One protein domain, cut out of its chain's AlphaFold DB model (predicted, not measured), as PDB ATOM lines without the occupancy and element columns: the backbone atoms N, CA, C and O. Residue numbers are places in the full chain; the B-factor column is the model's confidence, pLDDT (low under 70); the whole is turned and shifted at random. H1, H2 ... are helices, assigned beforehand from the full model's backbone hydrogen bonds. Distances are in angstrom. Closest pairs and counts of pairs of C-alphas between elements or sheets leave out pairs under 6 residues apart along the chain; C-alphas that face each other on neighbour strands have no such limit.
ATOM      1  N   ASP A 245     168.422 190.054 158.255       86.06
ATOM      2  CA  ASP A 245     168.597 188.609 158.445       86.06
ATOM      3  C   ASP A 245     167.345 188.006 159.118       86.06
ATOM      4  O   ASP A 245     167.032 188.348 160.261       86.06
ATOM      5  N   PRO A 246     166.622 187.090 158.446       82.69
ATOM      6  CA  PRO A 246     165.376 186.532 158.966       82.69
ATOM      7  C   PRO A 246     165.579 185.556 160.136       82.69
ATOM      8  O   PRO A 246     164.602 185.138 160.760       82.69
ATOM      9  N   THR A 247     166.821 185.155 160.426       81.25
ATOM     10  CA  THR A 247     167.161 184.236 161.523       81.25
ATOM     11  C   THR A 247     167.419 184.949 162.848       81.25
ATOM     12  O   THR A 247     167.375 184.312 163.905       81.25
ATOM     13  N   GLU A 248     167.644 186.260 162.826       78.94
ATOM     14  CA  GLU A 248     167.924 187.037 164.027       78.94
ATOM     15  C   GLU A 248     166.614 187.569 164.634       78.94
ATOM     16  O   GLU A 248     165.952 188.443 164.086       78.94
ATOM     17  N   LYS A 249     166.208 186.998 165.777       59.00
ATOM     18  CA  LYS A 249     164.912 187.285 166.426       59.00
ATOM     19  C   LYS A 249     164.920 188.487 167.375       59.00
ATOM     20  O   LYS A 249     163.856 188.995 167.694       59.00
ATOM     21  N   ASP A 250     166.099 188.929 167.809       59.06
ATOM     22  CA  ASP A 250     166.285 190.028 168.763       59.06
ATOM     23  C   ASP A 250     167.474 190.887 168.323       59.06
ATOM     24  O   ASP A 250     168.576 190.825 168.878       59.06
ATOM     25  N   ILE A 251     167.274 191.675 167.271       53.22
ATOM     26  CA  ILE A 251     168.345 192.487 166.696       53.22
ATOM     27  C   ILE A 251     168.459 193.784 167.501       53.22
ATOM     28  O   ILE A 251     167.829 194.793 167.207       53.22
ATOM     29  N   LYS A 252     169.294 193.759 168.545       48.03
ATOM     30  CA  LYS A 252     169.783 194.964 169.250       48.03
ATOM     31  C   LYS A 252     170.932 195.662 168.502       48.03
ATOM     32  O   LYS A 252     171.554 196.569 169.046       48.03
ATOM     33  N   SER A 253     171.268 195.188 167.300       43.72
ATOM     34  CA  SER A 253     172.394 195.667 166.502       43.72
ATOM     35  C   SER A 253     171.965 196.830 165.617       43.72
ATOM     36  O   SER A 253     171.139 196.687 164.724       43.72
ATOM     37  N   GLU A 254     172.597 197.970 165.853       51.84
ATOM     38  CA  GLU A 254     172.464 199.246 165.150       51.84
ATOM     39  C   GLU A 254     172.866 199.208 163.651       51.84
ATOM     40  O   GLU A 254     172.865 200.234 162.980       51.84
ATOM     41  N   VAL A 255     173.202 198.044 163.082       57.34
ATOM     42  CA  VAL A 255     173.557 197.897 161.661       57.34
ATOM     43  C   VAL A 255     172.955 196.607 161.099       57.34
ATOM     44  O   VAL A 255     173.521 195.525 161.236       57.34
ATOM     45  N   PHE A 256     171.798 196.724 160.449       66.31
ATOM     46  CA  PHE A 256     171.204 195.675 159.622       66.31
ATOM     47  C   PHE A 256     171.974 195.501 158.304       66.31
ATOM     48  O   PHE A 256     172.164 196.455 157.544       66.31
ATOM     49  N   ASP A 257     172.358 194.267 157.986       78.50
ATOM     50  CA  ASP A 257     172.767 193.903 156.628       78.50
ATOM     51  C   ASP A 257     171.497 193.641 155.808       78.50
ATOM     52  O   ASP A 257     170.830 192.626 155.989       78.50
ATOM     53  N   TRP A 258     171.111 194.589 154.954       85.06
ATOM     54  CA  TRP A 258     169.933 194.458 154.096       85.06
ATOM     55  C   TRP A 258     170.298 193.675 152.838       85.06
ATOM     56  O   TRP A 258     171.055 194.167 151.997       85.06
ATOM     57  N   LYS A 259     169.727 192.480 152.669       89.44
ATOM     58  CA  LYS A 259     169.946 191.665 151.466       89.44
ATOM     59  C   LYS A 259     168.648 191.220 150.826       89.44
ATOM     60  O   LYS A 259     167.599 191.177 151.467       89.44
ATOM     61  N   SER A 260     168.735 190.885 149.543       90.56
ATOM     62  CA  SER A 260     167.599 190.319 148.825       90.56
ATOM     63  C   SER A 260     167.236 188.924 149.338       90.56
ATOM     64  O   SER A 260     168.086 188.189 149.840       90.56
ATOM     65  N   ILE A 261     165.985 188.506 149.130       89.25
ATOM     66  CA  ILE A 261     165.542 187.133 149.437       89.25
ATOM     67  C   ILE A 261     166.449 186.096 148.756       89.25
ATOM     68  O   ILE A 261     166.844 185.109 149.371       89.25
ATOM     69  N   THR A 262     166.840 186.334 147.498       87.19
ATOM     70  CA  THR A 262     167.765 185.450 146.771       87.19
ATOM     71  C   THR A 262     169.122 185.352 147.466       87.19
ATOM     72  O   THR A 262     169.686 184.267 147.555       87.19
ATOM     73  N   GLU A 263     169.652 186.460 147.976       89.88
ATOM     74  CA  GLU A 263     170.908 186.453 148.728       89.88
ATOM     75  C   GLU A 263     170.796 185.668 150.026       89.88
ATOM     76  O   GLU A 263     171.682 184.868 150.322       89.88
ATOM     77  N   TRP A 264     169.703 185.831 150.769       91.88
ATOM     78  CA  TRP A 264     169.475 185.047 151.979       91.88
ATOM     79  C   TRP A 264     169.362 183.550 151.700       91.88
ATOM     80  O   TRP A 264     169.897 182.753 152.472       91.88
ATOM     81  N   VAL A 265     168.770 183.166 150.565       89.69
ATOM     82  CA  VAL A 265     168.755 181.770 150.105       89.69
ATOM     83  C   VAL A 265     170.166 181.258 149.807       89.69
ATOM     84  O   VAL A 265     170.537 180.171 150.246       89.69
ATOM     85  N   ILE A 266     170.992 182.041 149.109       87.19
ATOM     86  CA  ILE A 266     172.383 181.663 148.794       87.19
ATOM     87  C   ILE A 266     173.229 181.521 150.063       87.19
ATOM     88  O   ILE A 266     174.078 180.636 150.143       87.19
ATOM     89  N   LEU A 267     173.000 182.384 151.051       88.12
ATOM     90  CA  LEU A 267     173.703 182.362 152.333       88.12
ATOM     91  C   LEU A 267     173.188 181.269 153.284       88.12
ATOM     92  O   LEU A 267     173.725 181.130 154.381       88.12
ATOM     93  N   GLY A 268     172.160 180.509 152.889       88.56
ATOM     94  CA  GLY A 268     171.557 179.461 153.716       88.56
ATOM     95  C   GLY A 268     170.782 179.995 154.922       88.56
ATOM     96  O   GLY A 268     170.529 179.247 155.863       88.56
ATOM     97  N   LYS A 269     170.427 181.285 154.913       90.44
ATOM     98  CA  LYS A 269     169.602 181.940 155.941       90.44
ATOM     99  C   LYS A 269     168.104 181.807 155.669       90.44
ATOM    100  O   LYS A 269     167.306 181.982 156.580       90.44
ATOM    101  N   LEU A 270     167.742 181.478 154.430       90.00
ATOM    102  CA  LEU A 270     166.416 181.028 154.018       90.00
ATOM    103  C   LEU A 270     166.560 179.767 153.169       90.00
ATOM    104  O   LEU A 270     167.495 179.658 152.373       90.00
ATOM    105  N   THR A 271     165.625 178.832 153.282       89.81
ATOM    106  CA  THR A 271     165.508 177.730 152.319       89.81
ATOM    107  C   THR A 271     164.574 178.105 151.169       89.81
ATOM    108  O   THR A 271     163.785 179.052 151.253       89.81
ATOM    109  N   LYS A 272     164.656 177.375 150.050       88.62
ATOM    110  CA  LYS A 272     163.745 177.598 148.915       88.62
ATOM    111  C   LYS A 272     162.321 177.221 149.294       88.62
ATOM    112  O   LYS A 272     161.391 177.933 148.934       88.62
ATOM    113  N   GLU A 273     162.187 176.146 150.058       87.06
ATOM    114  CA  GLU A 273     160.932 175.617 150.570       87.06
ATOM    115  C   GLU A 273     160.266 176.619 151.521       87.06
ATOM    116  O   GLU A 273     159.060 176.830 151.438       87.06
ATOM    117  N   GLU A 274     161.038 177.296 152.378       88.38
ATOM    118  CA  GLU A 274     160.520 178.359 153.248       88.38
ATOM    119  C   GLU A 274     159.987 179.545 152.445       88.38
ATOM    120  O   GLU A 274     158.907 180.052 152.747       88.38
ATOM    121  N   VAL A 275     160.723 179.983 151.420       87.56
ATOM    122  CA  VAL A 275     160.289 181.076 150.536       87.56
ATOM    123  C   VAL A 275     159.029 180.680 149.767       87.56
ATOM    124  O   VAL A 275     158.096 181.477 149.672       87.56
ATOM    125  N   GLU A 276     158.980 179.455 149.246       86.06
ATOM    126  CA  GLU A 276     157.824 178.924 148.524       86.06
ATOM    127  C   GLU A 276     156.583 178.882 149.421       86.06
ATOM    128  O   GLU A 276     155.566 179.487 149.094       86.06
ATOM    129  N   GLN A 277     156.683 178.249 150.590       85.81
ATOM    130  CA  GLN A 277     155.557 178.096 151.512       85.81
ATOM    131  C   GLN A 277     155.062 179.429 152.075       85.81
ATOM    132  O   GLN A 277     153.862 179.594 152.303       85.81
ATOM    133  N   LYS A 278     155.969 180.376 152.339       86.75
ATOM    134  CA  LYS A 278     155.603 181.654 152.960       86.75
ATOM    135  C   LYS A 278     155.104 182.679 151.957       86.75
ATOM    136  O   LYS A 278     154.155 183.388 152.280       86.75
ATOM    137  N   TRP A 279     155.726 182.793 150.785       87.94
ATOM    138  CA  TRP A 279     155.540 183.963 149.918       87.94
ATOM    139  C   TRP A 279     155.146 183.631 148.480       87.94
ATOM    140  O   TRP A 279     154.845 184.541 147.716       87.94
ATOM    141  N   ILE A 280     155.069 182.358 148.089       84.44
ATOM    142  CA  ILE A 280     154.514 181.989 146.785       84.44
ATOM    143  C   ILE A 280     153.060 181.569 146.974       84.44
ATOM    144  O   ILE A 280     152.762 180.542 147.575       84.44
ATOM    145  N   MET A 281     152.130 182.374 146.449       76.38
ATOM    146  CA  MET A 281     150.712 182.009 146.460       76.38
ATOM    147  C   MET A 281     150.474 180.706 145.696       76.38
ATOM    148  O   MET A 281     150.931 180.539 144.559       76.38
ATOM    149  N   GLU A 282     149.669 179.831 146.293       72.50
ATOM    150  CA  GLU A 282     149.209 178.608 145.648       72.50
ATOM    151  C   GLU A 282     148.538 178.939 144.302       72.50
ATOM    152  O   GLU A 282     147.718 179.850 144.189       72.50
ATOM    153  N   GLY A 283     148.956 178.247 143.240       68.88
ATOM    154  CA  GLY A 283     148.436 178.455 141.886       68.88
ATOM    155  C   GLY A 283     149.066 179.604 141.080       68.88
ATOM    156  O   GLY A 283     148.962 179.568 139.852       68.88
ATOM    157  N   LYS A 284     149.785 180.569 141.687       70.81
ATOM    158  CA  LYS A 284     150.530 181.605 140.923       70.81
ATOM    159  C   LYS A 284     151.719 181.008 140.163       70.81
ATOM    160  O   LYS A 284     152.026 181.419 139.043       70.81
ATOM    161  N   MET A 285     152.403 180.034 140.759       74.50
ATOM    162  CA  MET A 285     153.583 179.399 140.178       74.50
ATOM    163  C   MET A 285     153.626 177.919 140.557       74.50
ATOM    164  O   MET A 285     153.319 177.558 141.684       74.50
ATOM    165  N   THR A 286     153.995 177.048 139.614       75.19
ATOM    166  CA  THR A 286     154.248 175.635 139.931       75.19
ATOM    167  C   THR A 286     155.644 175.477 140.529       75.19
ATOM    168  O   THR A 286     156.555 176.196 140.110       75.19
ATOM    169  N   ASN A 287     155.855 174.492 141.405       71.00
ATOM    170  CA  ASN A 287     157.139 174.268 142.090       71.00
ATOM    171  C   ASN A 287     158.306 174.189 141.093       71.00
ATOM    172  O   ASN A 287     159.308 174.884 141.210       71.00
ATOM    173  N   LYS A 288     158.112 173.472 139.975       75.31
ATOM    174  CA  LYS A 288     159.113 173.374 138.896       75.31
ATOM    175  C   LYS A 288     159.462 174.725 138.249       75.31
ATOM    176  O   LYS A 288     160.588 174.913 137.783       75.31
ATOM    177  N   LYS A 289     158.504 175.654 138.150       81.75
ATOM    178  CA  LYS A 289     158.745 177.016 137.641       81.75
ATOM    179  C   LYS A 289     159.460 177.869 138.690       81.75
ATOM    180  O   LYS A 289     160.384 178.587 138.308       81.75
ATOM    181  N   PHE A 290     159.078 177.747 139.961       80.69
ATOM    182  CA  PHE A 290     159.719 178.442 141.077       80.69
ATOM    183  C   PHE A 290     161.182 178.022 141.235       80.69
ATOM    184  O   PHE A 290     162.063 178.879 141.180       80.69
ATOM    185  N   ASP A 291     161.465 176.721 141.280       81.94
ATOM    186  CA  ASP A 291     162.828 176.190 141.380       81.94
ATOM    187  C   ASP A 291     163.709 176.671 140.233       81.94
ATOM    188  O   ASP A 291     164.822 177.159 140.439       81.94
ATOM    189  N   LYS A 292     163.198 176.580 138.998       87.00
ATOM    190  CA  LYS A 292     163.919 177.050 137.813       87.00
ATOM    191  C   LYS A 292     164.214 178.547 137.897       87.00
ATOM    192  O   LYS A 292     165.302 178.981 137.519       87.00
ATOM    193  N   TRP A 293     163.249 179.336 138.361       86.75
ATOM    194  CA  TRP A 293     163.406 180.775 138.537       86.75
ATOM    195  C   TRP A 293     164.433 181.107 139.629       86.75
ATOM    196  O   TRP A 293     165.362 181.872 139.364       86.75
ATOM    197  N   MET A 294     164.322 180.494 140.809       85.06
ATOM    198  CA  MET A 294     165.219 180.729 141.941       85.06
ATOM    199  C   MET A 294     166.652 180.296 141.618       85.06
ATOM    200  O   MET A 294     167.589 181.052 141.868       85.06
ATOM    201  N   ASN A 295     166.833 179.134 140.979       87.31
ATOM    202  CA  ASN A 295     168.146 178.664 140.522       87.31
ATOM    203  C   ASN A 295     168.787 179.665 139.559       87.31
ATOM    204  O   ASN A 295     169.914 180.096 139.786       87.31
ATOM    205  N   LYS A 296     168.034 180.125 138.552       89.00
ATOM    206  CA  LYS A 296     168.520 181.132 137.600       89.00
ATOM    207  C   LYS A 296     168.918 182.437 138.297       89.00
ATOM    208  O   LYS A 296     169.896 183.073 137.911       89.00
ATOM    209  N   LYS A 297     168.164 182.874 139.308       84.25
ATOM    210  CA  LYS A 297     168.495 184.077 140.090       84.25
ATOM    211  C   LYS A 297     169.769 183.885 140.911       84.25
ATOM    212  O   LYS A 297     170.605 184.789 140.920       84.25
ATOM    213  N   CYS A 298     169.944 182.713 141.521       84.38
ATOM    214  CA  CYS A 298     171.157 182.364 142.253       84.38
ATOM    215  C   CYS A 298     172.387 182.336 141.336       84.38
ATOM    216  O   CYS A 298     173.394 182.966 141.653       84.38
ATOM    217  N   GLU A 299     172.288 181.694 140.168       88.31
ATOM    218  CA  GLU A 299     173.352 181.659 139.152       88.31
ATOM    219  C   GLU A 299     173.773 183.074 138.732       88.31
ATOM    220  O   GLU A 299     174.946 183.433 138.827       88.31
ATOM    221  N   VAL A 300     172.808 183.926 138.361       85.00
ATOM    222  CA  VAL A 300     173.078 185.318 137.958       85.00
ATOM    223  C   VAL A 300     173.746 186.116 139.080       85.00
ATOM    224  O   VAL A 300     174.607 186.959 138.809       85.00
ATOM    225  N   PHE A 301     173.350 185.895 140.334       83.12
ATOM    226  CA  PHE A 301     173.971 186.561 141.475       83.12
ATOM    227  C   PHE A 301     175.431 186.127 141.658       83.12
ATOM    228  O   PHE A 301     176.317 186.983 141.763       83.12
ATOM    229  N   LEU A 302     175.693 184.818 141.640       85.31
ATOM    230  CA  LEU A 302     177.036 184.258 141.793       85.31
ATOM    231  C   LEU A 302     177.967 184.719 140.663       85.31
ATOM    232  O   LEU A 302     179.070 185.192 140.940       85.31
ATOM    233  N   GLU A 303     177.497 184.718 139.413       87.12
ATOM    234  CA  GLU A 303     178.257 185.253 138.275       87.12
ATOM    235  C   GLU A 303     178.610 186.737 138.448       87.12
ATOM    236  O   GLU A 303     179.715 187.175 138.105       87.12
ATOM    237  N   LYS A 304     177.671 187.548 138.954       84.69
ATOM    238  CA  LYS A 304     177.918 188.975 139.214       84.69
ATOM    239  C   LYS A 304     178.976 189.162 140.296       84.69
ATOM    240  O   LYS A 304     179.852 190.011 140.118       84.69
ATOM    241  N   LYS A 305     178.926 188.377 141.375       82.00
ATOM    242  CA  LYS A 305     179.934 188.413 142.446       82.00
ATOM    243  C   LYS A 305     181.306 187.987 141.937       82.00
ATOM    244  O   LYS A 305     182.277 188.695 142.181       82.00
ATOM    245  N   GLU A 306     181.390 186.924 141.143       85.44
ATOM    246  CA  GLU A 306     182.654 186.480 140.549       85.44
ATOM    247  C   GLU A 306     183.266 187.558 139.634       85.44
ATOM    248  O   GLU A 306     184.458 187.866 139.726       85.44
ATOM    249  N   LYS A 307     182.443 188.209 138.799       83.56
ATOM    250  CA  LYS A 307     182.871 189.338 137.952       83.56
ATOM    251  C   LYS A 307     183.347 190.537 138.778       83.56
ATOM    252  O   LYS A 307     184.309 191.195 138.382       83.56
ATOM    253  N   GLN A 308     182.694 190.837 139.903       78.81
ATOM    254  CA  GLN A 308     183.114 191.904 140.819       78.81
ATOM    255  C   GLN A 308     184.462 191.580 141.475       78.81
ATOM    256  O   GLN A 308     185.353 192.427 141.446       78.81
ATOM    257  N   SER A 309     184.648 190.356 141.974       78.00
ATOM    258  CA  SER A 309     185.909 189.911 142.581       78.00
ATOM    259  C   SER A 309     187.072 189.956 141.588       78.00
ATOM    260  O   SER A 309     188.131 190.492 141.907       78.00
ATOM    261  N   LYS A 310     186.865 189.495 140.346       79.50
ATOM    262  CA  LYS A 310     187.884 189.572 139.281       79.50
ATOM    263  C   LYS A 310     188.273 191.015 138.945       79.50
ATOM    264  O   LYS A 310     189.453 191.295 138.764       79.50
ATOM    265  N   LYS A 311     187.306 191.942 138.909       72.38
ATOM    266  CA  LYS A 311     187.566 193.380 138.694       72.38
ATOM    267  C   LYS A 311     188.313 194.041 139.852       72.38
ATOM    268  O   LYS A 311     189.023 195.017 139.624       72.38
ATOM    269  N   LEU A 312     188.109 193.562 141.077       64.38
ATOM    270  CA  LEU A 312     188.803 194.071 142.256       64.38
ATOM    271  C   LEU A 312     190.273 193.636 142.240       64.38
ATOM    272  O   LEU A 312     191.149 194.464 142.443       64.38
ATOM    273  N   ILE A 313     190.532 192.370 141.895       65.44
ATOM    274  CA  ILE A 313     191.888 191.815 141.765       65.44
ATOM    275  C   ILE A 313     192.652 192.476 140.614       65.44
ATOM    276  O   ILE A 313     193.824 192.774 140.769       65.44
ATOM    277  N   SER A 314     192.006 192.784 139.482       59.28
ATOM    278  CA  SER A 314     192.669 193.463 138.354       59.28
ATOM    279  C   SER A 314     192.998 194.945 138.597       59.28
ATOM    280  O   SER A 314     193.518 195.606 137.700       59.28
ATOM    281  N   ARG A 315     192.585 195.508 139.739       51.88
ATOM    282  CA  ARG A 315     192.831 196.905 140.137       51.88
ATOM    283  C   ARG A 315     193.880 197.035 141.248       51.88
ATOM    284  O   ARG A 315     194.222 198.166 141.587       51.88
TER     285      ARG A 315
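AT A GLANCE: This is residues 245 to 315 of the 316 residues of an uncharacterized protein of Meloidogyne hapla (UniProt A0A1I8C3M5). One long helix, H3, makes the length of the model; two short helices, H1 and H2, pack side by side across its first part, and a loop of residues 245 to 260 lies beyond H1, on the side away from H3. Residues 249 to 255 of that loop stick out, and so do residues 303 to 315 at the far end of H3. The printed part has 71 residues with three named helices, in the order H1, H2, H3, and no named strand, and its class is all helix. The whole is loose, with a radius of gyration of the C-alphas of 15.2 A, and flat, spanning 48 by 35 by 15 A.

IN THESE COORDINATES: Residues 245 to 260 hold no named element. H1 is residues 261 to 266, beginning at C-alpha 261 at (165.542, 187.133, 149.437), and is 8.8 A long. H2 is residues 272 to 279, 10.4 A long. H3 is residues 287 to 313, 38.9 A long, ending at C-alpha 313 at (191.888, 191.815, 141.765).

HOW THE PARTS SIT: H1 touches H3, which meets it with residues 294 to 301 alone; the closest C-alphas, of Thr 262 and Cys 298, are 6.4 A apart. Their lines are only just about perpendicular, at 73 degrees. H2 touches H3, here with residues 287 to 294 of H3 alone, at a steep tilt of 67 degrees, opposite ways; the closest C-alphas, of Glu 276 and Phe 290, are 7.7 A apart. H1 and H2 are close but not clearly touching, at a shallow tilt of 14 degrees, opposite ways; their closest C-alphas, of Val 265 and Lys 272, are 6.6 A apart. In H1, H2 and H3 every O i to N i+4 pair is within hydrogen-bond range.

THE WHOLE: The C-alphas farthest apart, of Gly 283 and Arg 315, are 48.1 A apart. The printed part has no cut; the link from H1 to H2 is tight and that from H2 to H3 is short. The mean pLDDT of the printed part is 79.2, and residues 249 to 256, 283 and 312 to 315 are under 70.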